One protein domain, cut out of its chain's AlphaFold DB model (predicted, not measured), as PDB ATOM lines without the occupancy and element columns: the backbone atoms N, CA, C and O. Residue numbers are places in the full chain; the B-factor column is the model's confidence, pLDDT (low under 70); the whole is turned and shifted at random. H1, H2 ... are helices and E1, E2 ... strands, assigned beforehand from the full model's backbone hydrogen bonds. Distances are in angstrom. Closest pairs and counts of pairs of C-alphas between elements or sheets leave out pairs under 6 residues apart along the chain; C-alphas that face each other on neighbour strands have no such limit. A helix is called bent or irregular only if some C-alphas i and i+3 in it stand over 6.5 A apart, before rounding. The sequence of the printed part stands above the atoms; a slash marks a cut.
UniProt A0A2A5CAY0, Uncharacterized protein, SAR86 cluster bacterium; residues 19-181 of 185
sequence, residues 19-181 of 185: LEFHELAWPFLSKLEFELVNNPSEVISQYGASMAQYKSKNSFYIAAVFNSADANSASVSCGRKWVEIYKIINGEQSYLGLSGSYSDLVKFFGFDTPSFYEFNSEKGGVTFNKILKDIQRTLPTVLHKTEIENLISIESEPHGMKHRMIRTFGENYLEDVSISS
ATOM      1  N   LEU A  19     308.555  15.032 537.692       91.44
ATOM      2  CA  LEU A  19     308.335  14.441 536.371       91.44
ATOM      3  C   LEU A  19     309.647  14.199 535.622       91.44
ATOM      4  O   LEU A  19     309.836  13.111 535.100       91.44
ATOM      5  N   GLU A  20     310.576  15.157 535.629       90.44
ATOM      6  CA  GLU A  20     311.867  14.989 534.945       90.44
ATOM      7  C   GLU A  20     312.673  13.837 535.569       90.44
ATOM      8  O   GLU A  20     313.233  12.995 534.867       90.44
ATOM      9  N   PHE A  21     312.679  13.732 536.902       93.81
ATOM     10  CA  PHE A  21     313.276  12.576 537.567       93.81
ATOM     11  C   PHE A  21     312.569  11.272 537.172       93.81
ATOM     12  O   PHE A  21     313.235  10.262 536.949       93.81
ATOM     13  N   HIS A  22     311.238  11.284 537.065       95.94
ATOM     14  CA  HIS A  22     310.471  10.126 536.623       95.94
ATOM     15  C   HIS A  22     310.829   9.686 535.205       95.94
ATOM     16  O   HIS A  22     311.129   8.511 535.007       95.94
ATOM     17  N   GLU A  23     310.878  10.607 534.248       95.56
ATOM     18  CA  GLU A  23     311.256  10.326 532.859       95.56
ATOM     19  C   GLU A  23     312.643   9.670 532.767       95.56
ATOM     20  O   GLU A  23     312.836   8.723 532.003       95.56
ATOM     21  N   LEU A  24     313.592  10.114 533.599       95.50
ATOM     22  CA  LEU A  24     314.934   9.531 533.683       95.50
ATOM     23  C   LEU A  24     314.946   8.153 534.365       95.50
ATOM     24  O   LEU A  24     315.655   7.245 533.926       95.50
ATOM     25  N   ALA A  25     314.194   7.986 535.454       96.81
ATOM     26  CA  ALA A  25     314.227   6.778 536.278       96.81
ATOM     27  C   ALA A  25     313.367   5.633 535.720       96.81
ATOM     28  O   ALA A  25     313.679   4.457 535.937       96.81
ATOM     29  N   TRP A  26     312.297   5.953 534.987       97.56
ATOM     30  CA  TRP A  26     311.292   4.990 534.540       97.56
ATOM     31  C   TRP A  26     311.843   3.833 533.691       97.56
ATOM     32  O   TRP A  26     311.492   2.685 533.981       97.56
ATOM     33  N   PRO A  27     312.756   4.042 532.718       97.81
ATOM     34  CA  PRO A  27     313.322   2.941 531.931       97.81
ATOM     35  C   PRO A  27     314.086   1.899 532.760       97.81
ATOM     36  O   PRO A  27     314.260   0.765 532.315       97.81
ATOM     37  N   PHE A  28     314.581   2.281 533.939       97.81
ATOM     38  CA  PHE A  28     315.242   1.375 534.875       97.81
ATOM     39  C   PHE A  28     314.237   0.734 535.840       97.81
ATOM     40  O   PHE A  28     314.218  -0.486 535.974       97.81
ATOM     41  N   LEU A  29     313.378   1.538 536.472       96.81
ATOM     42  CA  LEU A  29     312.425   1.059 537.479       96.81
ATOM     43  C   LEU A  29     311.375   0.105 536.893       96.81
ATOM     44  O   LEU A  29     311.075  -0.918 537.503       96.81
ATOM     45  N   SER A  30     310.886   0.368 535.678       96.56
ATOM     46  CA  SER A  30     309.934  -0.522 534.991       96.56
ATOM     47  C   SER A  30     310.515  -1.915 534.707       96.56
ATOM     48  O   SER A  30     309.803  -2.910 534.812       96.56
ATOM     49  N   LYS A  31     311.823  -2.019 534.426       96.31
ATOM     50  CA  LYS A  31     312.519  -3.311 534.251       96.31
ATOM     51  C   LYS A  31     312.629  -4.110 535.547       96.31
ATOM     52  O   LYS A  31     312.778  -5.323 535.492       96.31
ATOM     53  N   LEU A  32     312.564  -3.433 536.692       94.25
ATOM     54  CA  LEU A  32     312.492  -4.046 538.018       94.25
ATOM     55  C   LEU A  32     311.042  -4.267 538.475       94.25
ATOM     56  O   LEU A  32     310.800  -4.497 539.656       94.25
ATOM     57  N   GLU A  33     310.083  -4.180 537.549       95.12
ATOM     58  CA  GLU A  33     308.656  -4.393 537.796       95.12
ATOM     59  C   GLU A  33     308.049  -3.420 538.822       95.12
ATOM     60  O   GLU A  33     307.124  -3.772 539.559       95.12
ATOM     61  N   PHE A  34     308.567  -2.190 538.873       94.31
ATOM     62  CA  PHE A  34     307.929  -1.108 539.614       94.31
ATOM     63  C   PHE A  34     306.820  -0.441 538.802       94.31
ATOM     64  O   PHE A  34     306.941  -0.236 537.594       94.31
ATOM     65  N   GLU A  35     305.789  -0.003 539.511       95.31
ATOM     66  CA  GLU A  35     304.741   0.894 539.034       95.31
ATOM     67  C   GLU A  35     304.880   2.277 539.681       95.31
ATOM     68  O   GLU A  35     305.323   2.404 540.823       95.31
ATOM     69  N   LEU A  36     304.508   3.326 538.946       94.56
ATOM     70  CA  LEU A  36     304.369   4.683 539.478       94.56
ATOM     71  C   LEU A  36     303.034   4.783 540.235       94.56
ATOM     72  O   LEU A  36     301.995   4.436 539.680       94.56
ATOM     73  N   VAL A  37     303.050   5.275 541.478       89.75
ATOM     74  CA  VAL A  37     301.855   5.284 542.354       89.75
ATOM     75  C   VAL A  37     301.299   6.672 542.666       89.75
ATOM     76  O   VAL A  37     300.316   6.793 543.397       89.75
ATOM     77  N   ASN A  38     301.912   7.730 542.141       87.25
ATOM     78  CA  ASN A  38     301.432   9.100 542.288       87.25
ATOM     79  C   ASN A  38     301.671   9.905 541.004       87.25
ATOM     80  O   ASN A  38     302.426   9.485 540.132       87.25
ATOM     81  N   ASN A  39     301.062  11.086 540.903       89.06
ATOM     82  CA  ASN A  39     301.362  12.032 539.834       89.06
ATOM     83  C   ASN A  39     302.615  12.860 540.200       89.06
ATOM     84  O   ASN A  39     302.536  13.706 541.094       89.06
ATOM     85  N   PRO A  40     303.768  12.676 539.526       90.88
ATOM     86  CA  PRO A  40     305.012  13.354 539.887       90.88
ATOM     87  C   PRO A  40     305.028  14.849 539.535       90.88
ATOM     88  O   PRO A  40     305.943  15.569 539.937       90.88
ATOM     89  N   SER A  41     304.016  15.325 538.804       87.56
ATOM     90  CA  SER A  41     303.845  16.746 538.483       87.56
ATOM     91  C   SER A  41     303.123  17.531 539.581       87.56
ATOM     92  O   SER A  41     303.055  18.760 539.516       87.56
ATOM     93  N   GLU A  42     302.554  16.846 540.575       85.06
ATOM     94  CA  GLU A  42     301.808  17.485 541.654       85.06
ATOM     95  C   GLU A  42     302.723  18.025 542.754       85.06
ATOM     96  O   GLU A  42     303.746  17.440 543.118       85.06
ATOM     97  N   VAL A  43     302.311  19.169 543.304       81.50
ATOM     98  CA  VAL A  43     302.931  19.756 544.488       81.50
ATOM     99  C   VAL A  43     302.279  19.138 545.718       81.50
ATOM    100  O   VAL A  43     301.074  19.280 545.913       81.50
ATOM    101  N   ILE A  44     303.080  18.486 546.553       76.75
ATOM    102  CA  ILE A  44     302.622  17.706 547.709       76.75
ATOM    103  C   ILE A  44     302.777  18.443 549.046       76.75
ATOM    104  O   ILE A  44     302.404  17.914 550.087       76.75
ATOM    105  N   SER A  45     303.345  19.654 549.052       71.75
ATOM    106  CA  SER A  45     303.491  20.451 550.272       71.75
ATOM    107  C   SER A  45     303.234  21.935 550.033       71.75
ATOM    108  O   SER A  45     303.467  22.468 548.947       71.75
ATOM    109  N   GLN A  46     302.822  22.638 551.092       68.06
ATOM    110  CA  GLN A  46     302.690  24.102 551.087       68.06
ATOM    111  C   GLN A  46     304.009  24.829 550.758       68.06
ATOM    112  O   GLN A  46     303.991  25.992 550.360       68.06
ATOM    113  N   TYR A  47     305.142  24.131 550.885       69.62
ATOM    114  CA  TYR A  47     306.484  24.610 550.562       69.62
ATOM    115  C   TYR A  47     306.944  24.164 549.164       69.62
ATOM    116  O   TYR A  47     308.134  24.134 548.872       69.62
ATOM    117  N   GLY A  48     306.020  23.804 548.269       73.62
ATOM    118  CA  GLY A  48     306.351  23.573 546.862       73.62
ATOM    119  C   GLY A  48     307.091  22.265 546.576       73.62
ATOM    120  O   GLY A  48     307.701  22.153 545.515       73.62
ATOM    121  N   ALA A  49     307.055  21.294 547.493       83.44
ATOM    122  CA  ALA A  49     307.692  19.999 547.280       83.44
ATOM    123  C   ALA A  49     306.961  19.172 546.216       83.44
ATOM    124  O   ALA A  49     305.738  19.243 546.110       83.44
ATOM    125  N   SER A  50     307.701  18.340 545.489       88.62
ATOM    126  CA  SER A  50     307.161  17.339 544.559       88.62
ATOM    127  C   SER A  50     307.812  15.982 544.812       88.62
ATOM    128  O   SER A  50     308.887  15.910 545.417       88.62
ATOM    129  N   MET A  51     307.167  14.900 544.380       90.81
ATOM    130  CA  MET A  51     307.642  13.542 544.641       90.81
ATOM    131  C   MET A  51     307.345  12.609 543.475       90.81
ATOM    132  O   MET A  51     306.252  12.650 542.924       90.81
ATOM    133  N   ALA A  52     308.285  11.723 543.155       93.25
ATOM    134  CA  ALA A  52     308.026  10.551 542.327       93.25
ATOM    135  C   ALA A  52     308.101   9.306 543.212       93.25
ATOM    136  O   ALA A  52     309.155   9.014 543.781       93.25
ATOM    137  N   GLN A  53     306.981   8.601 543.344       91.75
ATOM    138  CA  GLN A  53     306.827   7.434 544.197       91.75
ATOM    139  C   GLN A  53     306.513   6.204 543.357       91.75
ATOM    140  O   GLN A  53     305.646   6.222 542.483       91.75
ATOM    141  N   TYR A  54     307.190   5.112 543.684       92.56
ATOM    142  CA  TYR A  54     307.079   3.846 542.986       92.56
ATOM    143  C   TYR A  54     306.835   2.708 543.964       92.56
ATOM    144  O   TYR A  54     307.273   2.767 545.117       92.56
ATOM    145  N   LYS A  55     306.174   1.659 543.482       89.31
ATOM    146  CA  LYS A  55     305.890   0.435 544.226       89.31
ATOM    147  C   LYS A  55     306.290  -0.782 543.398       89.31
ATOM    148  O   LYS A  55     306.008  -0.813 542.209       89.31
ATOM    149  N   SER A  56     306.940  -1.772 543.999       87.56
ATOM    150  CA  SER A  56     307.171  -3.072 543.358       87.56
ATOM    151  C   SER A  56     305.984  -4.018 543.565       87.56
ATOM    152  O   SER A  56     305.149  -3.806 544.449       87.56
ATOM    153  N   LYS A  57     305.950  -5.135 542.829       83.12
ATOM    154  CA  LYS A  57     304.966  -6.216 543.052       83.12
ATOM    155  C   LYS A  57     304.925  -6.728 544.498       83.12
ATOM    156  O   LYS A  57     303.858  -7.076 544.993       83.12
ATOM    157  N   ASN A  58     306.058  -6.697 545.198       73.25
ATOM    158  CA  ASN A  58     306.170  -7.143 546.592       73.25
ATOM    159  C   ASN A  58     305.840  -6.032 547.603       73.25
ATOM    160  O   ASN A  58     306.166  -6.137 548.780       73.25
ATOM    161  N   SER A  59     305.204  -4.947 547.153       73.81
ATOM    162  CA  SER A  59     304.870  -3.775 547.969       73.81
ATOM    163  C   SER A  59     306.071  -3.044 548.581       73.81
ATOM    164  O   SER A  59     305.896  -2.250 549.502       73.81
ATOM    165  N   PHE A  60     307.279  -3.226 548.032       81.69
ATOM    166  CA  PHE A  60     308.415  -2.365 548.361       81.69
ATOM    167  C   PHE A  60     308.198  -0.995 547.720       81.69
ATOM    168  O   PHE A  60     308.015  -0.904 546.504       81.69
ATOM    169  N   TYR A  61     308.256   0.070 548.515       84.75
ATOM    170  CA  TYR A  61     308.153   1.435 548.013       84.75
ATOM    171  C   TYR A  61     309.523   2.100 547.915       84.75
ATOM    172  O   TYR A  61     310.392   1.895 548.762       84.75
ATOM    173  N   ILE A  62     309.682   2.956 546.910       89.62
ATOM    174  CA  ILE A  62     310.770   3.932 546.823       89.62
ATOM    175  C   ILE A  62     310.194   5.272 546.377       89.62
ATOM    176  O   ILE A  62     309.358   5.323 545.476       89.62
ATOM    177  N   ALA A  63     310.610   6.357 547.015       90.75
ATOM    178  CA  ALA A  63     310.157   7.698 546.683       90.75
ATOM    179  C   ALA A  63     311.336   8.664 546.643       90.75
ATOM    180  O   ALA A  63     312.148   8.689 547.562       90.75
ATOM    181  N   ALA A  64     311.410   9.480 545.596       92.62
ATOM    182  CA  ALA A  64     312.320  10.615 545.531       92.62
ATOM    183  C   ALA A  64     311.516  11.899 545.741       92.62
ATOM    184  O   ALA A  64     310.588  12.176 544.977       92.62
ATOM    185  N   VAL A  65     311.859  12.660 546.780       90.56
ATOM    186  CA  VAL A  65     311.200  13.918 547.157       90.56
ATOM    187  C   VAL A  65     312.143  15.079 546.876       90.56
ATOM    188  O   VAL A  65     313.324  15.003 547.214       90.56
ATOM    189  N   PHE A  66     311.614  16.157 546.301       89.50
ATOM    190  CA  PHE A  66     312.361  17.356 545.930       89.50
ATOM    191  C   PHE A  66     311.728  18.588 546.576       89.50
ATOM    192  O   PHE A  66     310.610  18.968 546.223       89.50
ATOM    193  N   ASN A  67     312.451  19.218 547.503       86.12
ATOM    194  CA  ASN A  67     312.020  20.409 548.235       86.12
ATOM    195  C   ASN A  67     312.729  21.645 547.670       86.12
ATOM    196  O   ASN A  67     313.949  21.770 547.802       86.12
ATOM    197  N   SER A  68     311.978  22.555 547.043       71.69
ATOM    198  CA  SER A  68     312.540  23.716 546.339       71.69
ATOM    199  C   SER A  68     312.340  25.067 547.026       71.69
ATOM    200  O   SER A  68     312.973  26.031 546.601       71.69
ATOM    201  N   ALA A  69     311.474  25.182 548.041       65.69
ATOM    202  CA  ALA A  69     311.172  26.487 548.643       65.69
ATOM    203  C   ALA A  69     311.937  26.799 549.938       65.69
ATOM    204  O   ALA A  69     312.110  27.976 550.244       65.69
ATOM    205  N   ASP A  70     312.368  25.795 550.702       62.66
ATOM    206  CA  ASP A  70     312.916  25.975 552.055       62.66
ATOM    207  C   ASP A  70     314.271  25.287 552.272       62.66
ATOM    208  O   ASP A  70     315.172  25.881 552.862       62.66
ATOM    209  N   ALA A  71     314.434  24.063 551.772       60.38
ATOM    210  CA  ALA A  71     315.589  23.225 552.077       60.38
ATOM    211  C   ALA A  71     316.577  23.059 550.915       60.38
ATOM    212  O   ALA A  71     317.705  22.635 551.160       60.38
ATOM    213  N   ASN A  72     316.178  23.370 549.670       81.06
ATOM    214  CA  ASN A  72     316.975  23.098 548.460       81.06
ATOM    215  C   ASN A  72     317.608  21.703 548.513       81.06
ATOM    216  O   ASN A  72     318.817  21.509 548.362       81.06
ATOM    217  N   SER A  73     316.765  20.722 548.814       87.12
ATOM    218  CA  SER A  73     317.191  19.371 549.149       87.12
ATOM    219  C   SER A  73     316.356  18.356 548.399       87.12
ATOM    220  O   SER A  73     315.151  18.547 548.219       87.12
ATOM    221  N   ALA A  74     316.976  17.240 548.062       89.44
ATOM    222  CA  ALA A  74     316.284  16.041 547.653       89.44
ATOM    223  C   ALA A  74     316.607  14.899 548.612       89.44
ATOM    224  O   ALA A  74     317.694  14.841 549.187       89.44
ATOM    225  N   SER A  75     315.673  13.977 548.778       90.31
ATOM    226  CA  SER A  75     315.870  12.785 549.598       90.31
ATOM    227  C   SER A  75     315.202  11.592 548.946       90.31
ATOM    228  O   SER A  75     314.165  11.740 548.296       90.31
ATOM    229  N   VAL A  76     315.774  10.413 549.168       90.50
ATOM    230  CA  VAL A  76     315.162   9.150 548.765       90.50
ATOM    231  C   VAL A  76     314.696   8.427 550.015       90.50
ATOM    232  O   VAL A  76     315.464   8.230 550.957       90.50
ATOM    233  N   SER A  77     313.436   8.029 550.015       85.94
ATOM    234  CA  SER A  77     312.864   7.190 551.052       85.94
ATOM    235  C   SER A  77     312.412   5.858 550.477       85.94
ATOM    236  O   SER A  77     312.216   5.713 549.268       85.94
ATOM    237  N   CYS A  78     312.300   4.852 551.335       83.12
ATOM    238  CA  CYS A  78     311.963   3.504 550.914       83.12
ATOM    239  C   CYS A  78     311.307   2.668 552.011       83.12
ATOM    240  O   CYS A  78     311.158   3.095 553.159       83.12
ATOM    241  N   GLY A  79     311.001   1.424 551.653       75.62
ATOM    242  CA  GLY A  79     310.577   0.386 552.576       75.62
ATOM    243  C   GLY A  79     309.067   0.236 552.564       75.62
ATOM    244  O   GLY A  79     308.457   0.121 551.497       75.62
ATOM    245  N   ARG A  80     308.474   0.200 553.757       69.19
ATOM    246  CA  ARG A  80     307.042  -0.043 553.946       69.19
ATOM    247  C   ARG A  80     306.292   1.275 553.927       69.19
ATOM    248  O   ARG A  80     306.763   2.263 554.493       69.19
ATOM    249  N   LYS A  81     305.113   1.289 553.310       63.88
ATOM    250  CA  LYS A  81     304.205   2.422 553.456       63.88
ATOM    251  C   LYS A  81     303.464   2.253 554.777       63.88
ATOM    252  O   LYS A  81     302.734   1.291 554.979       63.88
ATOM    253  N   TRP A  82     303.649   3.194 555.681       59.88
ATOM    254  CA  TRP A  82     302.829   3.278 556.879       59.88
ATOM    255  C   TRP A  82     301.511   3.963 556.491       59.88
ATOM    256  O   TRP A  82     301.542   5.018 555.848       59.88
ATOM    257  N   VAL A  83     300.366   3.338 556.791       54.22
ATOM    258  CA  VAL A  83     299.038   3.905 556.514       54.22
ATOM    259  C   VAL A  83     298.436   4.470 557.788       54.22
ATOM    260  O   VAL A  83     298.130   3.781 558.752       54.22
ATOM    261  N   GLU A  84     298.269   5.778 557.743       55.78
ATOM    262  CA  GLU A  84     297.248   6.569 558.419       55.78
ATOM    263  C   GLU A  84     296.212   5.765 559.240       55.78
ATOM    264  O   GLU A  84     295.397   5.026 558.689       55.78
ATOM    265  N   ILE A  85     296.207   5.955 560.561       49.53
ATOM    266  CA  ILE A  85     294.959   5.899 561.326       49.53
ATOM    267  C   ILE A  85     294.703   7.321 561.839       49.53
ATOM    268  O   ILE A  85     295.606   8.082 562.191       49.53
ATOM    269  N   TYR A  86     293.440   7.713 561.750       49.44
ATOM    270  CA  TYR A  86     292.967   9.067 561.972       49.44
ATOM    271  C   TYR A  86     293.003   9.423 563.458       49.44
ATOM    272  O   TYR A  86     292.178   8.934 564.228       49.44
ATOM    273  N   LYS A  87     293.847  10.382 563.848       45.28
ATOM    274  CA  LYS A  87     293.563  11.192 565.035       45.28
ATOM    275  C   LYS A  87     292.917  12.495 564.592       45.28
ATOM    276  O   LYS A  87     293.562  13.342 563.982       45.28
ATOM    277  N   ILE A  88     291.632  12.653 564.906       48.56
ATOM    278  CA  ILE A  88     290.928  13.927 564.754       48.56
ATOM    279  C   ILE A  88     291.510  14.890 565.793       48.56
ATOM    280  O   ILE A  88     291.152  14.844 566.970       48.56
ATOM    281  N   ILE A  89     292.418  15.765 565.371       46.84
ATOM    282  CA  ILE A  89     292.867  16.897 566.181       46.84
ATOM    283  C   ILE A  89     292.077  18.106 565.678       46.84
ATOM    284  O   ILE A  89     292.208  18.500 564.526       46.84
ATOM    285  N   ASN A  90     291.208  18.671 566.520       48.41
ATOM    286  CA  ASN A  90     290.357  19.829 566.190       48.41
ATOM    287  C   ASN A  90     289.400  19.648 564.991       48.41
ATOM    288  O   ASN A  90     289.046  20.625 564.339       48.41
ATOM    289  N   GLY A  91     288.943  18.426 564.704       48.78
ATOM    290  CA  GLY A  91     287.993  18.177 563.610       48.78
ATOM    291  C   GLY A  91     288.635  18.008 562.230       48.78
ATOM    292  O   GLY A  91     287.921  17.707 561.279       48.78
ATOM    293  N   GLU A  92     289.958  18.149 562.115       41.66
ATOM    294  CA  GLU A  92     290.672  17.988 560.848       41.66
ATOM    295  C   GLU A  92     291.331  16.604 560.764       41.66
ATOM    296  O   GLU A  92     292.035  16.160 561.674       41.66
ATOM    297  N   GLN A  93     291.081  15.908 559.652       47.59
ATOM    298  CA  GLN A  93     291.791  14.687 559.281       47.59
ATOM    299  C   GLN A  93     293.180  15.077 558.770       47.59
ATOM    300  O   GLN A  93     293.297  15.918 557.880       47.59
ATOM    301  N   SER A  94     294.233  14.495 559.342       43.19
ATOM    302  CA  SER A  94     295.615  14.770 558.940       43.19
ATOM    303  C   SER A  94     296.289  13.506 558.419       43.19
ATOM    304  O   SER A  94     296.347  12.502 559.124       43.19
ATOM    305  N   TYR A  95     296.851  13.613 557.212       50.12
ATOM    306  CA  TYR A  95     297.610  12.560 556.546       50.12
ATOM    307  C   TYR A  95     299.055  12.520 557.028       50.12
ATOM    308  O   TYR A  95     299.767  13.525 556.953       50.12
ATOM    309  N   LEU A  96     299.514  11.342 557.461       49.78
ATOM    310  CA  LEU A  96     300.918  11.113 557.782       49.78
ATOM    311  C   LEU A  96     301.496   9.970 556.941       49.78
ATOM    312  O   LEU A  96     301.364   8.793 557.265       49.78
ATOM    313  N   GLY A  97     302.170  10.341 555.852       52.09
ATOM    314  CA  GLY A  97     302.991   9.427 555.064       52.09
ATOM    315  C   GLY A  97     304.367   9.267 555.704       52.09
ATOM    316  O   GLY A  97     305.142  10.221 555.767       52.09
ATOM    317  N   LEU A  98     304.686   8.060 556.163       54.50
ATOM    318  CA  LEU A  98     305.971   7.750 556.779       54.50
ATOM    319  C   LEU A  98     306.693   6.663 555.988       54.50
ATOM    320  O   LEU A  98     306.130   5.614 555.686       54.50
ATOM    321  N   SER A  99     307.942   6.950 555.628       62.25
ATOM    322  CA  SER A  99     308.830   6.065 554.870       62.25
ATOM    323  C   SER A  99     310.224   6.055 555.504       62.25
ATOM    324  O   SER A  99     310.651   7.053 556.092       62.25
ATOM    325  N   GLY A 100     310.915   4.916 555.436       69.00
ATOM    326  CA  GLY A 100     312.279   4.773 555.945       69.00
ATOM    327  C   GLY A 100     313.283   5.547 555.092       69.00
ATOM    328  O   GLY A 100     313.027   5.831 553.921       69.00
ATOM    329  N   SER A 101     314.434   5.897 555.667       79.94
ATOM    330  CA  SER A 101     315.519   6.515 554.900       79.94
ATOM    331  C   SER A 101     316.159   5.483 553.971       79.94
ATOM    332  O   SER A 101     316.614   4.436 554.435       79.94
ATOM    333  N   TYR A 102     316.247   5.781 552.670       87.38
ATOM    334  CA  TYR A 102     316.929   4.885 551.732       87.38
ATOM    335  C   TYR A 102     318.421   4.765 552.045       87.38
ATOM    336  O   TYR A 102     318.974   3.675 551.907       87.38
ATOM    337  N   SER A 103     319.050   5.839 552.544       88.50
ATOM    338  CA  SER A 103     320.462   5.811 552.945       88.50
ATOM    339  C   SER A 103     320.733   4.758 554.012       88.50
ATOM    340  O   SER A 103     321.733   4.053 553.944       88.50
ATOM    341  N   ASP A 104     319.826   4.628 554.979       85.19
ATOM    342  CA  ASP A 104     320.002   3.725 556.116       85.19
ATOM    343  C   ASP A 104     319.843   2.270 555.661       85.19
ATOM    344  O   ASP A 104     320.638   1.410 556.044       85.19
ATOM    345  N   LEU A 105     318.891   2.012 554.755       84.88
ATOM    346  CA  LEU A 105     318.701   0.694 554.150       84.88
ATOM    347  C   LEU A 105     319.896   0.260 553.307       84.88
ATOM    348  O   LEU A 105     320.390  -0.852 553.465       84.88
ATOM    349  N   VAL A 106     320.394   1.108 552.409       89.94
ATOM    350  CA  VAL A 106     321.523   0.699 551.562       89.94
ATOM    351  C   VAL A 106     322.823   0.584 552.362       89.94
ATOM    352  O   VAL A 106     323.650  -0.272 552.043       89.94
ATOM    353  N   LYS A 107     322.974   1.360 553.445       89.19
ATOM    354  CA  LYS A 107     324.096   1.245 554.387       89.19
ATOM    355  C   LYS A 107     324.123  -0.097 555.101       89.19
ATOM    356  O   LYS A 107     325.202  -0.665 555.253       89.19
ATOM    357  N   PHE A 108     322.960  -0.641 555.459       84.50
ATOM    358  CA  PHE A 108     322.854  -2.001 555.995       84.50
ATOM    359  C   PHE A 108     323.446  -3.049 555.033       84.50
ATOM    360  O   PHE A 108     324.081  -4.008 555.467       84.50
ATOM    361  N   PHE A 109     323.334  -2.825 553.720       88.12
ATOM    362  CA  PHE A 109     323.921  -3.685 552.686       88.12
ATOM    363  C   PHE A 109     325.339  -3.283 552.247       88.12
ATOM    364  O   PHE A 109     325.838  -3.802 551.247       88.12
ATOM    365  N   GLY A 110     326.006  -2.390 552.985       90.88
ATOM    366  CA  GLY A 110     327.394  -1.995 552.734       90.88
ATOM    367  C   GLY A 110     327.579  -0.918 551.663       90.88
ATOM    368  O   GLY A 110     328.703  -0.708 551.205       90.88
ATOM    369  N   PHE A 111     326.514  -0.226 551.255       93.56
ATOM    370  CA  PHE A 111     326.611   0.910 550.340       93.56
ATOM    371  C   PHE A 111     326.623   2.236 551.092       93.56
ATOM    372  O   PHE A 111     325.860   2.443 552.028       93.56
ATOM    373  N   ASP A 112     327.431   3.174 550.613       92.50
ATOM    374  CA  ASP A 112     327.412   4.548 551.099       92.50
ATOM    375  C   ASP A 112     326.647   5.435 550.106       92.50
ATOM    376  O   ASP A 112     327.044   5.579 548.940       92.50
ATOM    377  N   THR A 113     325.513   5.970 550.559       91.88
ATOM    378  CA  THR A 113     324.716   6.974 549.842       91.88
ATOM    379  C   THR A 113     324.260   8.048 550.831       91.88
ATOM    380  O   THR A 113     323.982   7.736 551.994       91.88
ATOM    381  N   PRO A 114     324.170   9.315 550.405       91.62
ATOM    382  CA  PRO A 114     323.811  10.393 551.310       91.62
ATOM    383  C   PRO A 114     322.316  10.357 551.664       91.62
ATOM    384  O   PRO A 114     321.465  10.066 550.824       91.62
ATOM    385  N   SER A 115     321.983  10.727 552.904       87.25
ATOM    386  CA  SER A 115     320.586  10.870 553.354       87.25
ATOM    387  C   SER A 115     319.857  12.033 552.672       87.25
ATOM    388  O   SER A 115     318.640  11.995 552.506       87.25
ATOM    389  N   PHE A 116     320.608  13.057 552.256       90.50
ATOM    390  CA  PHE A 116     320.105  14.219 551.534       90.50
ATOM    391  C   PHE A 116     321.056  14.593 550.403       90.50
ATOM    392  O   PHE A 116     322.275  14.571 550.560       90.50
ATOM    393  N   TYR A 117     320.485  14.993 549.276       91.62
ATOM    394  CA  TYR A 117     321.201  15.525 548.130       91.62
ATOM    395  C   TYR A 117     320.938  17.021 548.061       91.62
ATOM    396  O   TYR A 117     319.792  17.459 548.166       91.62
ATOM    397  N   GLU A 118     321.986  17.807 547.837       90.25
ATOM    398  CA  GLU A 118     321.813  19.212 547.489       90.25
ATOM    399  C   GLU A 118     321.030  19.306 546.175       90.25
ATOM    400  O   GLU A 118     321.360  18.660 545.172       90.25
ATOM    401  N   PHE A 119     319.960  20.089 546.195       85.44
ATOM    402  CA  PHE A 119     319.037  20.208 545.088       85.44
ATOM    403  C   PHE A 119     318.805  21.674 544.752       85.44
ATOM    404  O   PHE A 119     318.176  22.424 545.493       85.44
ATOM    405  N   ASN A 120     319.301  22.064 543.586       81.06
ATOM    406  CA  ASN A 120     319.045  23.369 543.010       81.06
ATOM    407  C   ASN A 120     318.003  23.212 541.899       81.06
ATOM    408  O   ASN A 120     318.257  22.524 540.911       81.06
ATOM    409  N   SER A 121     316.854  23.874 542.045       72.50
ATOM    410  CA  SER A 121     315.752  23.823 541.075       72.50
ATOM    411  C   SER A 121     316.137  24.317 539.673       72.50
ATOM    412  O   SER A 121     315.521  23.907 538.695       72.50
ATOM    413  N   GLU A 122     317.177  25.144 539.543       73.38
ATOM    414  CA  GLU A 122     317.707  25.617 538.257       73.38
ATOM    415  C   GLU A 122     318.662  24.618 537.593       73.38
ATOM    416  O   GLU A 122     318.911  24.700 536.392       73.38
ATOM    417  N   LYS A 123     319.210  23.672 538.366       71.69
ATOM    418  CA  LYS A 123     320.154  22.636 537.909       71.69
ATOM    419  C   LYS A 123     319.684  21.230 538.303       71.69
ATOM    420  O   LYS A 123     320.510  20.355 538.572       71.69
ATOM    421  N   GLY A 124     318.364  21.019 538.328       76.50
ATOM    422  CA  GLY A 124     317.730  19.803 538.850       76.50
ATOM    423  C   GLY A 124     318.271  18.517 538.224       76.50
ATOM    424  O   GLY A 124     318.597  17.575 538.948       76.50
ATOM    425  N   GLY A 125     318.512  18.527 536.908       84.44
ATOM    426  CA  GLY A 125     319.059  17.390 536.164       84.44
ATOM    427  C   GLY A 125     320.365  16.812 536.726       84.44
ATOM    428  O   GLY A 125     320.561  15.597 536.682       84.44
ATOM    429  N   VAL A 126     321.260  17.623 537.314       87.44
ATOM    430  CA  VAL A 126     322.500  17.103 537.932       87.44
ATOM    431  C   VAL A 126     322.176  16.256 539.161       87.44
ATOM    432  O   VAL A 126     322.706  15.153 539.311       87.44
ATOM    433  N   THR A 127     321.303  16.754 540.033       90.56
ATOM    434  CA  THR A 127     320.881  16.043 541.244       90.56
ATOM    435  C   THR A 127     320.048  14.812 540.896       90.56
ATOM    436  O   THR A 127     320.290  13.748 541.462       90.56
ATOM    437  N   PHE A 128     319.152  14.900 539.906       92.50
ATOM    438  CA  PHE A 128     318.380  13.755 539.410       92.50
ATOM    439  C   PHE A 128     319.286  12.620 538.932       92.50
ATOM    440  O   PHE A 128     319.106  11.478 539.343       92.50
ATOM    441  N   ASN A 129     320.309  12.938 538.135       93.50
ATOM    442  CA  ASN A 129     321.269  11.945 537.658       93.50
ATOM    443  C   ASN A 129     322.095  11.321 538.788       93.50
ATOM    444  O   ASN A 129     322.389  10.129 538.728       93.50
ATOM    445  N   LYS A 130     322.485  12.095 539.811       94.62
ATOM    446  CA  LYS A 130     323.188  11.550 540.986       94.62
ATOM    447  C   LYS A 130     322.308  10.548 541.731       94.62
ATOM    448  O   LYS A 130     322.720   9.408 541.909       94.62
ATOM    449  N   ILE A 131     321.080  10.950 542.058       95.38
ATOM    450  CA  ILE A 131     320.100  10.089 542.731       95.38
ATOM    451  C   ILE A 131     319.840   8.823 541.911       95.38
ATOM    452  O   ILE A 131     319.880   7.720 542.449       95.38
ATOM    453  N   LEU A 132     319.610   8.962 540.602       96.38
ATOM    454  CA  LEU A 132     319.347   7.822 539.727       96.38
ATOM    455  C   LEU A 132     320.536   6.857 539.674       96.38
ATOM    456  O   LEU A 132     320.326   5.652 539.746       96.38
ATOM    457  N   LYS A 133     321.772   7.362 539.588       97.31
ATOM    458  CA  LYS A 133     322.976   6.519 539.618       97.31
ATOM    459  C   LYS A 133     323.097   5.741 540.921       97.31
ATOM    460  O   LYS A 133     323.430   4.559 540.881       97.31
ATOM    461  N   ASP A 134     322.813   6.379 542.054       97.19
ATOM    462  CA  ASP A 134     322.827   5.697 543.346       97.19
ATOM    463  C   ASP A 134     321.759   4.605 543.396       97.19
ATOM    464  O   ASP A 134     322.092   3.453 543.654       97.19
ATOM    465  N   ILE A 135     320.518   4.912 543.006       96.44
ATOM    466  CA  ILE A 135     319.429   3.927 542.931       96.44
ATOM    467  C   ILE A 135     319.781   2.772 541.981       96.44
ATOM    468  O   ILE A 135     319.590   1.612 542.333       96.44
ATOM    469  N   GLN A 136     320.329   3.050 540.798       97.38
ATOM    470  CA  GLN A 136     320.740   2.018 539.840       97.38
ATOM    471  C   GLN A 136     321.822   1.096 540.405       97.38
ATOM    472  O   GLN A 136     321.800  -0.108 540.155       97.38
ATOM    473  N   ARG A 137     322.752   1.663 541.176       97.06
ATOM    474  CA  ARG A 137     323.845   0.934 541.819       97.06
ATOM    475  C   ARG A 137     323.357   0.061 542.976       97.06
ATOM    476  O   ARG A 137     323.873  -1.039 543.139       97.06
ATOM    477  N   THR A 138     322.405   0.535 543.779       95.81
ATOM    478  CA  THR A 138     322.054  -0.103 545.059       95.81
ATOM    479  C   THR A 138     320.747  -0.890 545.025       95.81
ATOM    480  O   THR A 138     320.651  -1.943 545.657       95.81
ATOM    481  N   LEU A 139     319.732  -0.423 544.291       93.38
ATOM    482  CA  LEU A 139     318.378  -0.984 544.338       93.38
ATOM    483  C   LEU A 139     318.301  -2.468 543.948       93.38
ATOM    484  O   LEU A 139     317.599  -3.190 544.648       93.38
ATOM    485  N   PRO A 140     319.017  -2.976 542.924       93.00
ATOM    486  CA  PRO A 140     318.967  -4.402 542.599       93.00
ATOM    487  C   PRO A 140     319.414  -5.292 543.766       93.00
ATOM    488  O   PRO A 140     318.785  -6.307 544.052       93.00
ATOM    489  N   THR A 141     320.468  -4.891 544.486       91.44
ATOM    490  CA  THR A 141     320.939  -5.618 545.672       91.44
ATOM    491  C   THR A 141     319.957  -5.499 546.827       91.44
ATOM    492  O   THR A 141     319.674  -6.507 547.466       91.44
ATOM    493  N   VAL A 142     319.413  -4.300 547.067       88.50
ATOM    494  CA  VAL A 142     318.373  -4.087 548.083       88.50
ATOM    495  C   VAL A 142     317.195  -5.019 547.826       88.50
ATOM    496  O   VAL A 142     316.830  -5.779 548.709       88.50
ATOM    497  N   LEU A 143     316.636  -5.030 546.617       87.75
ATOM    498  CA  LEU A 143     315.477  -5.865 546.293       87.75
ATOM    499  C   LEU A 143     315.753  -7.358 546.450       87.75
ATOM    500  O   LEU A 143     314.865  -8.093 546.855       87.75
ATOM    501  N   HIS A 144     316.969  -7.798 546.127       86.19
ATOM    502  CA  HIS A 144     317.335  -9.207 546.226       86.19
ATOM    503  C   HIS A 144     317.593  -9.668 547.666       86.19
ATOM    504  O   HIS A 144     317.350 -10.828 547.979       86.19
ATOM    505  N   LYS A 145     318.124  -8.788 548.524       83.81
ATOM    506  CA  LYS A 145     318.592  -9.147 549.871       83.81
ATOM    507  C   LYS A 145     317.705  -8.654 551.009       83.81
ATOM    508  O   LYS A 145     317.977  -9.002 552.149       83.81
ATOM    509  N   THR A 146     316.726  -7.796 550.735       80.69
ATOM    510  CA  THR A 146     315.865  -7.245 551.787       80.69
ATOM    511  C   THR A 146     314.828  -8.267 552.205       80.69
ATOM    512  O   THR A 146     313.876  -8.526 551.475       80.69
ATOM    513  N   GLU A 147     314.995  -8.774 553.418       78.12
ATOM    514  CA  GLU A 147     313.987  -9.520 554.160       78.12
ATOM    515  C   GLU A 147     313.189  -8.572 555.070       78.12
ATOM    516  O   GLU A 147     313.584  -7.423 555.328       78.12
ATOM    517  N   ILE A 148     312.040  -9.038 555.565       73.50
ATOM    518  CA  ILE A 148     311.162  -8.224 556.413       73.50
ATOM    519  C   ILE A 148     311.856  -7.829 557.725       73.50
ATOM    520  O   ILE A 148     311.701  -6.702 558.203       73.50
ATOM    521  N   GLU A 149     312.704  -8.706 558.256       75.44
ATOM    522  CA  GLU A 149     313.512  -8.502 559.454       75.44
ATOM    523  C   GLU A 149     314.499  -7.347 559.273       75.44
ATOM    524  O   GLU A 149     314.685  -6.545 560.193       75.44
ATOM    525  N   ASN A 150     315.100  -7.202 558.083       77.62
ATOM    526  CA  ASN A 150     316.023  -6.098 557.812       77.62
ATOM    527  C   ASN A 150     315.292  -4.754 557.900       77.62
ATOM    528  O   ASN A 150     315.796  -3.804 558.499       77.62
ATOM    529  N   LEU A 151     314.075  -4.685 557.359       73.81
ATOM    530  CA  LEU A 151     313.256  -3.475 557.394       73.81
ATOM    531  C   LEU A 151     312.791  -3.131 558.807       73.81
ATOM    532  O   LEU A 151     312.895  -1.972 559.205       73.81
ATOM    533  N   ILE A 152     312.339  -4.120 559.583       75.62
ATOM    534  CA  ILE A 152     311.962  -3.931 560.994       75.62
ATOM    535  C   ILE A 152     313.165  -3.445 561.816       75.62
ATOM    536  O   ILE A 152     313.019  -2.555 562.662       75.62
ATOM    537  N   SER A 153     314.356  -3.997 561.558       78.06
ATOM    538  CA  SER A 153     315.594  -3.577 562.220       78.06
ATOM    539  C   SER A 153     315.897  -2.107 561.936       78.06
ATOM    540  O   SER A 153     316.080  -1.333 562.870       78.06
ATOM    541  N   ILE A 154     315.868  -1.693 560.666       77.19
ATOM    542  CA  ILE A 154     316.131  -0.300 560.264       77.19
ATOM    543  C   ILE A 154     315.076   0.654 560.826       77.19
ATOM    544  O   ILE A 154     315.392   1.760 561.264       77.19
ATOM    545  N   GLU A 155     313.810   0.244 560.861       76.56
ATOM    546  CA  GLU A 155     312.754   1.039 561.487       76.56
ATOM    547  C   GLU A 155     312.976   1.226 562.993       76.56
ATOM    548  O   GLU A 155     312.533   2.235 563.547       76.56
ATOM    549  N   SER A 156     313.668   0.288 563.638       78.75
ATOM    550  CA  SER A 156     313.979   0.304 565.068       78.75
ATOM    551  C   SER A 156     315.281   1.033 565.411       78.75
ATOM    552  O   SER A 156     315.536   1.246 566.592       78.75
ATOM    553  N   GLU A 157     316.076   1.466 564.432       78.75
ATOM    554  CA  GLU A 157     317.264   2.297 564.669       78.75
ATOM    555  C   GLU A 157     316.888   3.651 565.314       78.75
ATOM    556  O   GLU A 157     315.751   4.112 565.148       78.75
ATOM    557  N   PRO A 158     317.809   4.354 566.007       77.19
ATOM    558  CA  PRO A 158     317.527   5.622 566.701       77.19
ATOM    559  C   PRO A 158     316.907   6.730 565.830       77.19
ATOM    560  O   PRO A 158     316.218   7.621 566.330       77.19
ATOM    561  N   HIS A 159     317.139   6.687 564.516       69.69
ATOM    562  CA  HIS A 159     316.548   7.605 563.533       69.69
ATOM    563  C   HIS A 159     315.461   6.960 562.660       69.69
ATOM    564  O   HIS A 159     314.848   7.644 561.825       69.69
ATOM    565  N   GLY A 160     315.216   5.670 562.890       74.00
ATOM    566  CA  GLY A 160     314.230   4.838 562.230       74.00
ATOM    567  C   GLY A 160     312.796   5.236 562.559       74.00
ATOM    568  O   GLY A 160     312.511   6.070 563.430       74.00
ATOM    569  N   MET A 161     311.864   4.656 561.807       75.88
ATOM    570  CA  MET A 161     310.476   5.096 561.838       75.88
ATOM    571  C   MET A 161     309.792   4.860 563.185       75.88
ATOM    572  O   MET A 161     309.044   5.721 563.641       75.88
ATOM    573  N   LYS A 162     310.113   3.761 563.873       78.81
ATOM    574  CA  LYS A 162     309.573   3.448 565.201       78.81
ATOM    575  C   LYS A 162     309.849   4.571 566.199       78.81
ATOM    576  O   LYS A 162     308.941   5.026 566.886       78.81
ATOM    577  N   HIS A 163     311.074   5.092 566.232       80.00
ATOM    578  CA  HIS A 163     311.439   6.194 567.124       80.00
ATOM    579  C   HIS A 163     310.728   7.505 566.760       80.00
ATOM    580  O   HIS A 163     310.302   8.250 567.645       80.00
ATOM    581  N   ARG A 164     310.545   7.787 565.462       76.69
ATOM    582  CA  ARG A 164     309.767   8.955 565.011       76.69
ATOM    583  C   ARG A 164     308.302   8.845 565.421       76.69
ATOM    584  O   ARG A 164     307.731   9.843 565.855       76.69
ATOM    585  N   MET A 165     307.732   7.648 565.325       76.62
ATOM    586  CA  MET A 165     306.370   7.354 565.754       76.62
ATOM    587  C   MET A 165     306.186   7.537 567.253       76.62
ATOM    588  O   MET A 165     305.320   8.308 567.657       76.62
ATOM    589  N   ILE A 166     307.065   6.942 568.062       82.56
ATOM    590  CA  ILE A 166     307.041   7.093 569.522       82.56
ATOM    591  C   ILE A 166     307.132   8.567 569.920       82.56
ATOM    592  O   ILE A 166     306.372   9.036 570.761       82.56
ATOM    593  N   ARG A 167     308.014   9.342 569.281       79.75
ATOM    594  CA  ARG A 167     308.142  10.779 569.563       79.75
ATOM    595  C   ARG A 167     306.891  11.580 569.184       79.75
ATOM    596  O   ARG A 167     306.624  12.604 569.803       79.75
ATOM    597  N   THR A 168     306.175  11.163 568.144       75.38
ATOM    598  CA  THR A 168     305.037  11.918 567.592       75.38
ATOM    599  C   THR A 168     303.721  11.564 568.286       75.38
ATOM    600  O   THR A 168     302.919  12.455 568.547       75.38
ATOM    601  N   PHE A 169     303.514  10.287 568.616       74.50
ATOM    602  CA  PHE A 169     302.240   9.754 569.117       74.50
ATOM    603  C   PHE A 169     302.341   9.075 570.491       74.50
ATOM    604  O   PHE A 169     301.316   8.773 571.094       74.50
ATOM    605  N   GLY A 170     303.548   8.877 571.023       82.25
ATOM    606  CA  GLY A 170     303.786   8.128 572.257       82.25
ATOM    607  C   GLY A 170     304.057   6.642 572.011       82.25
ATOM    608  O   GLY A 170     304.010   6.149 570.888       82.25
ATOM    609  N   GLU A 171     304.373   5.911 573.079       86.69
ATOM    610  CA  GLU A 171     304.784   4.497 573.004       86.69
ATOM    611  C   GLU A 171     303.696   3.571 572.436       86.69
ATOM    612  O   GLU A 171     304.018   2.586 571.776       86.69
ATOM    613  N   ASN A 172     302.422   3.943 572.590       81.00
ATOM    614  CA  ASN A 172     301.263   3.187 572.102       81.00
ATOM    615  C   ASN A 172     300.823   3.590 570.685       81.00
ATOM    616  O   ASN A 172     299.684   3.354 570.298       81.00
ATOM    617  N   TYR A 173     301.706   4.193 569.884       77.12
ATOM    618  CA  TYR A 173     301.365   4.718 568.557       77.12
ATOM    619  C   TYR A 173     300.723   3.704 567.593       77.12
ATOM    620  O   TYR A 173     300.121   4.111 566.605       77.12
ATOM    621  N   LEU A 174     300.874   2.396 567.834       76.81
ATOM    622  CA  LEU A 174     300.246   1.340 567.032       76.81
ATOM    623  C   LEU A 174     298.719   1.268 567.214       76.81
ATOM    624  O   LEU A 174     298.048   0.655 566.393       76.81
ATOM    625  N   GLU A 175     298.165   1.902 568.249       76.31
ATOM    626  CA  GLU A 175     296.717   2.124 568.380       76.31
ATOM    627  C   GLU A 175     296.224   3.213 567.409       76.31
ATOM    628  O   GLU A 175     295.089   3.171 566.938       76.31
ATOM    629  N   ASP A 176     297.112   4.156 567.079       70.69
ATOM    630  CA  ASP A 176     296.837   5.372 566.310       70.69
ATOM    631  C   ASP A 176     297.386   5.319 564.873       70.69
ATOM    632  O   ASP A 176     297.186   6.277 564.127       70.69
ATOM    633  N   VAL A 177     298.084   4.249 564.455       67.50
ATOM    634  CA  VAL A 177     298.638   4.086 563.093       67.50
ATOM    635  C   VAL A 177     298.625   2.632 562.628       67.50
ATOM    636  O   VAL A 177     299.046   1.731 563.349       67.50
ATOM    637  N   SER A 178     298.228   2.413 561.370       65.56
ATOM    638  CA  SER A 178     298.328   1.115 560.703       65.56
ATOM    639  C   SER A 178     299.564   1.045 559.805       65.56
ATOM    640  O   SER A 178     300.082   2.037 559.292       65.56
ATOM    641  N   ILE A 179     300.075  -0.156 559.579       64.81
ATOM    642  CA  ILE A 179     301.164  -0.373 558.625       64.81
ATOM    643  C   ILE A 179     300.533  -1.025 557.401       64.81
ATOM    644  O   ILE A 179     300.123  -2.183 557.474       64.81
ATOM    645  N   SER A 180     300.421  -0.308 556.275       56.25
ATOM    646  CA  SER A 180     299.942  -0.937 555.042       56.25
ATOM    647  C   SER A 180     301.072  -1.727 554.404       56.25
ATOM    648  O   SER A 180     301.928  -1.170 553.721       56.25
ATOM    649  N   SER A 181     301.028  -3.017 554.706       50.56
ATOM    650  CA  SER A 181     301.710  -4.147 554.083       50.56
ATOM    651  C   SER A 181     303.197  -4.013 553.718       50.56
ATOM    652  O   SER A 181     303.649  -3.198 552.916       50.56
TER     653      SER A 181
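What this domain is: This is residues 19 to 181 of the 185 residues of an uncharacterized protein of SAR86 cluster bacterium (UniProt A0A2A5CAY0). A strongly twisted sheet is folded nearly at a right angle by a bend in its longest strand, E4, and helices cover it on the two sides of the bend. H1 and the long H3 lie side by side over the part made of E1, E2, E3 and the first half of E4; H4 crosses over the other part, where the short strands E5 and E6 pair with E4, H5 lies beside that part, and the short H2 sits near the bend between H3 and H4. The link of residues 85 to 97 reaches far out beyond E4 and E5. The printed part has 163 residues with five named helices and six named strands: along the chain H1 comes first, then the strands E1 to E5, then the helices H2 to H5, and E6 comes last; the sheet is branched at E4, which has E3, E5 and E6 as neighbours, its neighbour pairs are antiparallel, and the class is mixed, helices and strands. The whole is compact, with a radius of gyration of the C-alphas of 15.9 A and spans of 41 by 36 by 27 A.

How they stand to each other: E4, residues 73 to 84, has three neighbours: E3, residues 61 to 67, and E6, residues 177 to 180, lie on one side of it, and E5, residues 98 to 101, on the other side. E4 bends by 91 degrees at residue 79, and its pairing is staggered, with E3 over residues 73 to 79, E5 over 77 to 82 and E6 over 81 to 84. N 63 and O 77 are 2.8 A apart, N 78 and O 100 2.9 A, and N 83 and O 178 2.8 A, each within hydrogen-bond range. E2, residues 50 to 56, pairs with E3 through N 54 and O 62 at 2.8 A, and with the edge strand E1, residues 34 to 36, through N 35 and O 55 at 2.8 A. E1 to E5 form a meander, each strand the antiparallel neighbour of the one before. H1, residues 19 to 32, is on the sheet at a height of 8.8 A over E1 and E2. H3, residues 124 to 145, is on it at a height of 8.7 A over E3 and E4. H1 and H3 touch, closest at the C-alphas of Phe 21 and Phe 128, 5.6 A apart, and run the same way at a shallow tilt of 21 degrees. H2, residues 102 to 108, only just touches H3, with 3 pairs of C-alphas within 8 A, the closest being Val 106 and Thr 138 at 6.6 A. H4, residues 148 to 156, runs across the strands at 68 degrees to E4 on the local plane. H5, residues 161 to 169, is over none of the strands and touches H4 only at the corner, where the C-alphas of Glu 155 and Met 161 are 4.7 A apart. Every O i to N i+4 pair is within hydrogen-bond range in H2, H4 and H5; the counts are 7 of 10 in H1 and 16 of 18 in H3.

Where its parts are: E4 is 25.4 A long, E2 20.4 A and E3 19.4 A; E1, E5 and E6 are short. H3 measures 31.0 A, H1 19.0 A, H4 12.5 A, H5 11.9 A and H2 10.0 A. H1 and H3 are irregular: C-alphas 24 and 27 are 7.0 A apart, and C-alphas 137 and 140 are 7.3 A apart. H1 begins at C-alpha 19, (308.335, 14.441, 536.371), E4 begins at C-alpha 73, (317.191, 19.371, 549.149), and E6 ends at C-alpha 180, (299.942, -0.937, 555.042).

The domain as a whole: The two C-alphas farthest apart, those of Gly 91 and Gly 110, are 45.6 A apart. The printed part has no cut. The links E1 to E2, E4 to E5 and H2 to H3 are long. The mean pLDDT of the printed part is 80.3, and 32 residues are under 70, among them residues 80 to 100 and 177 to 181.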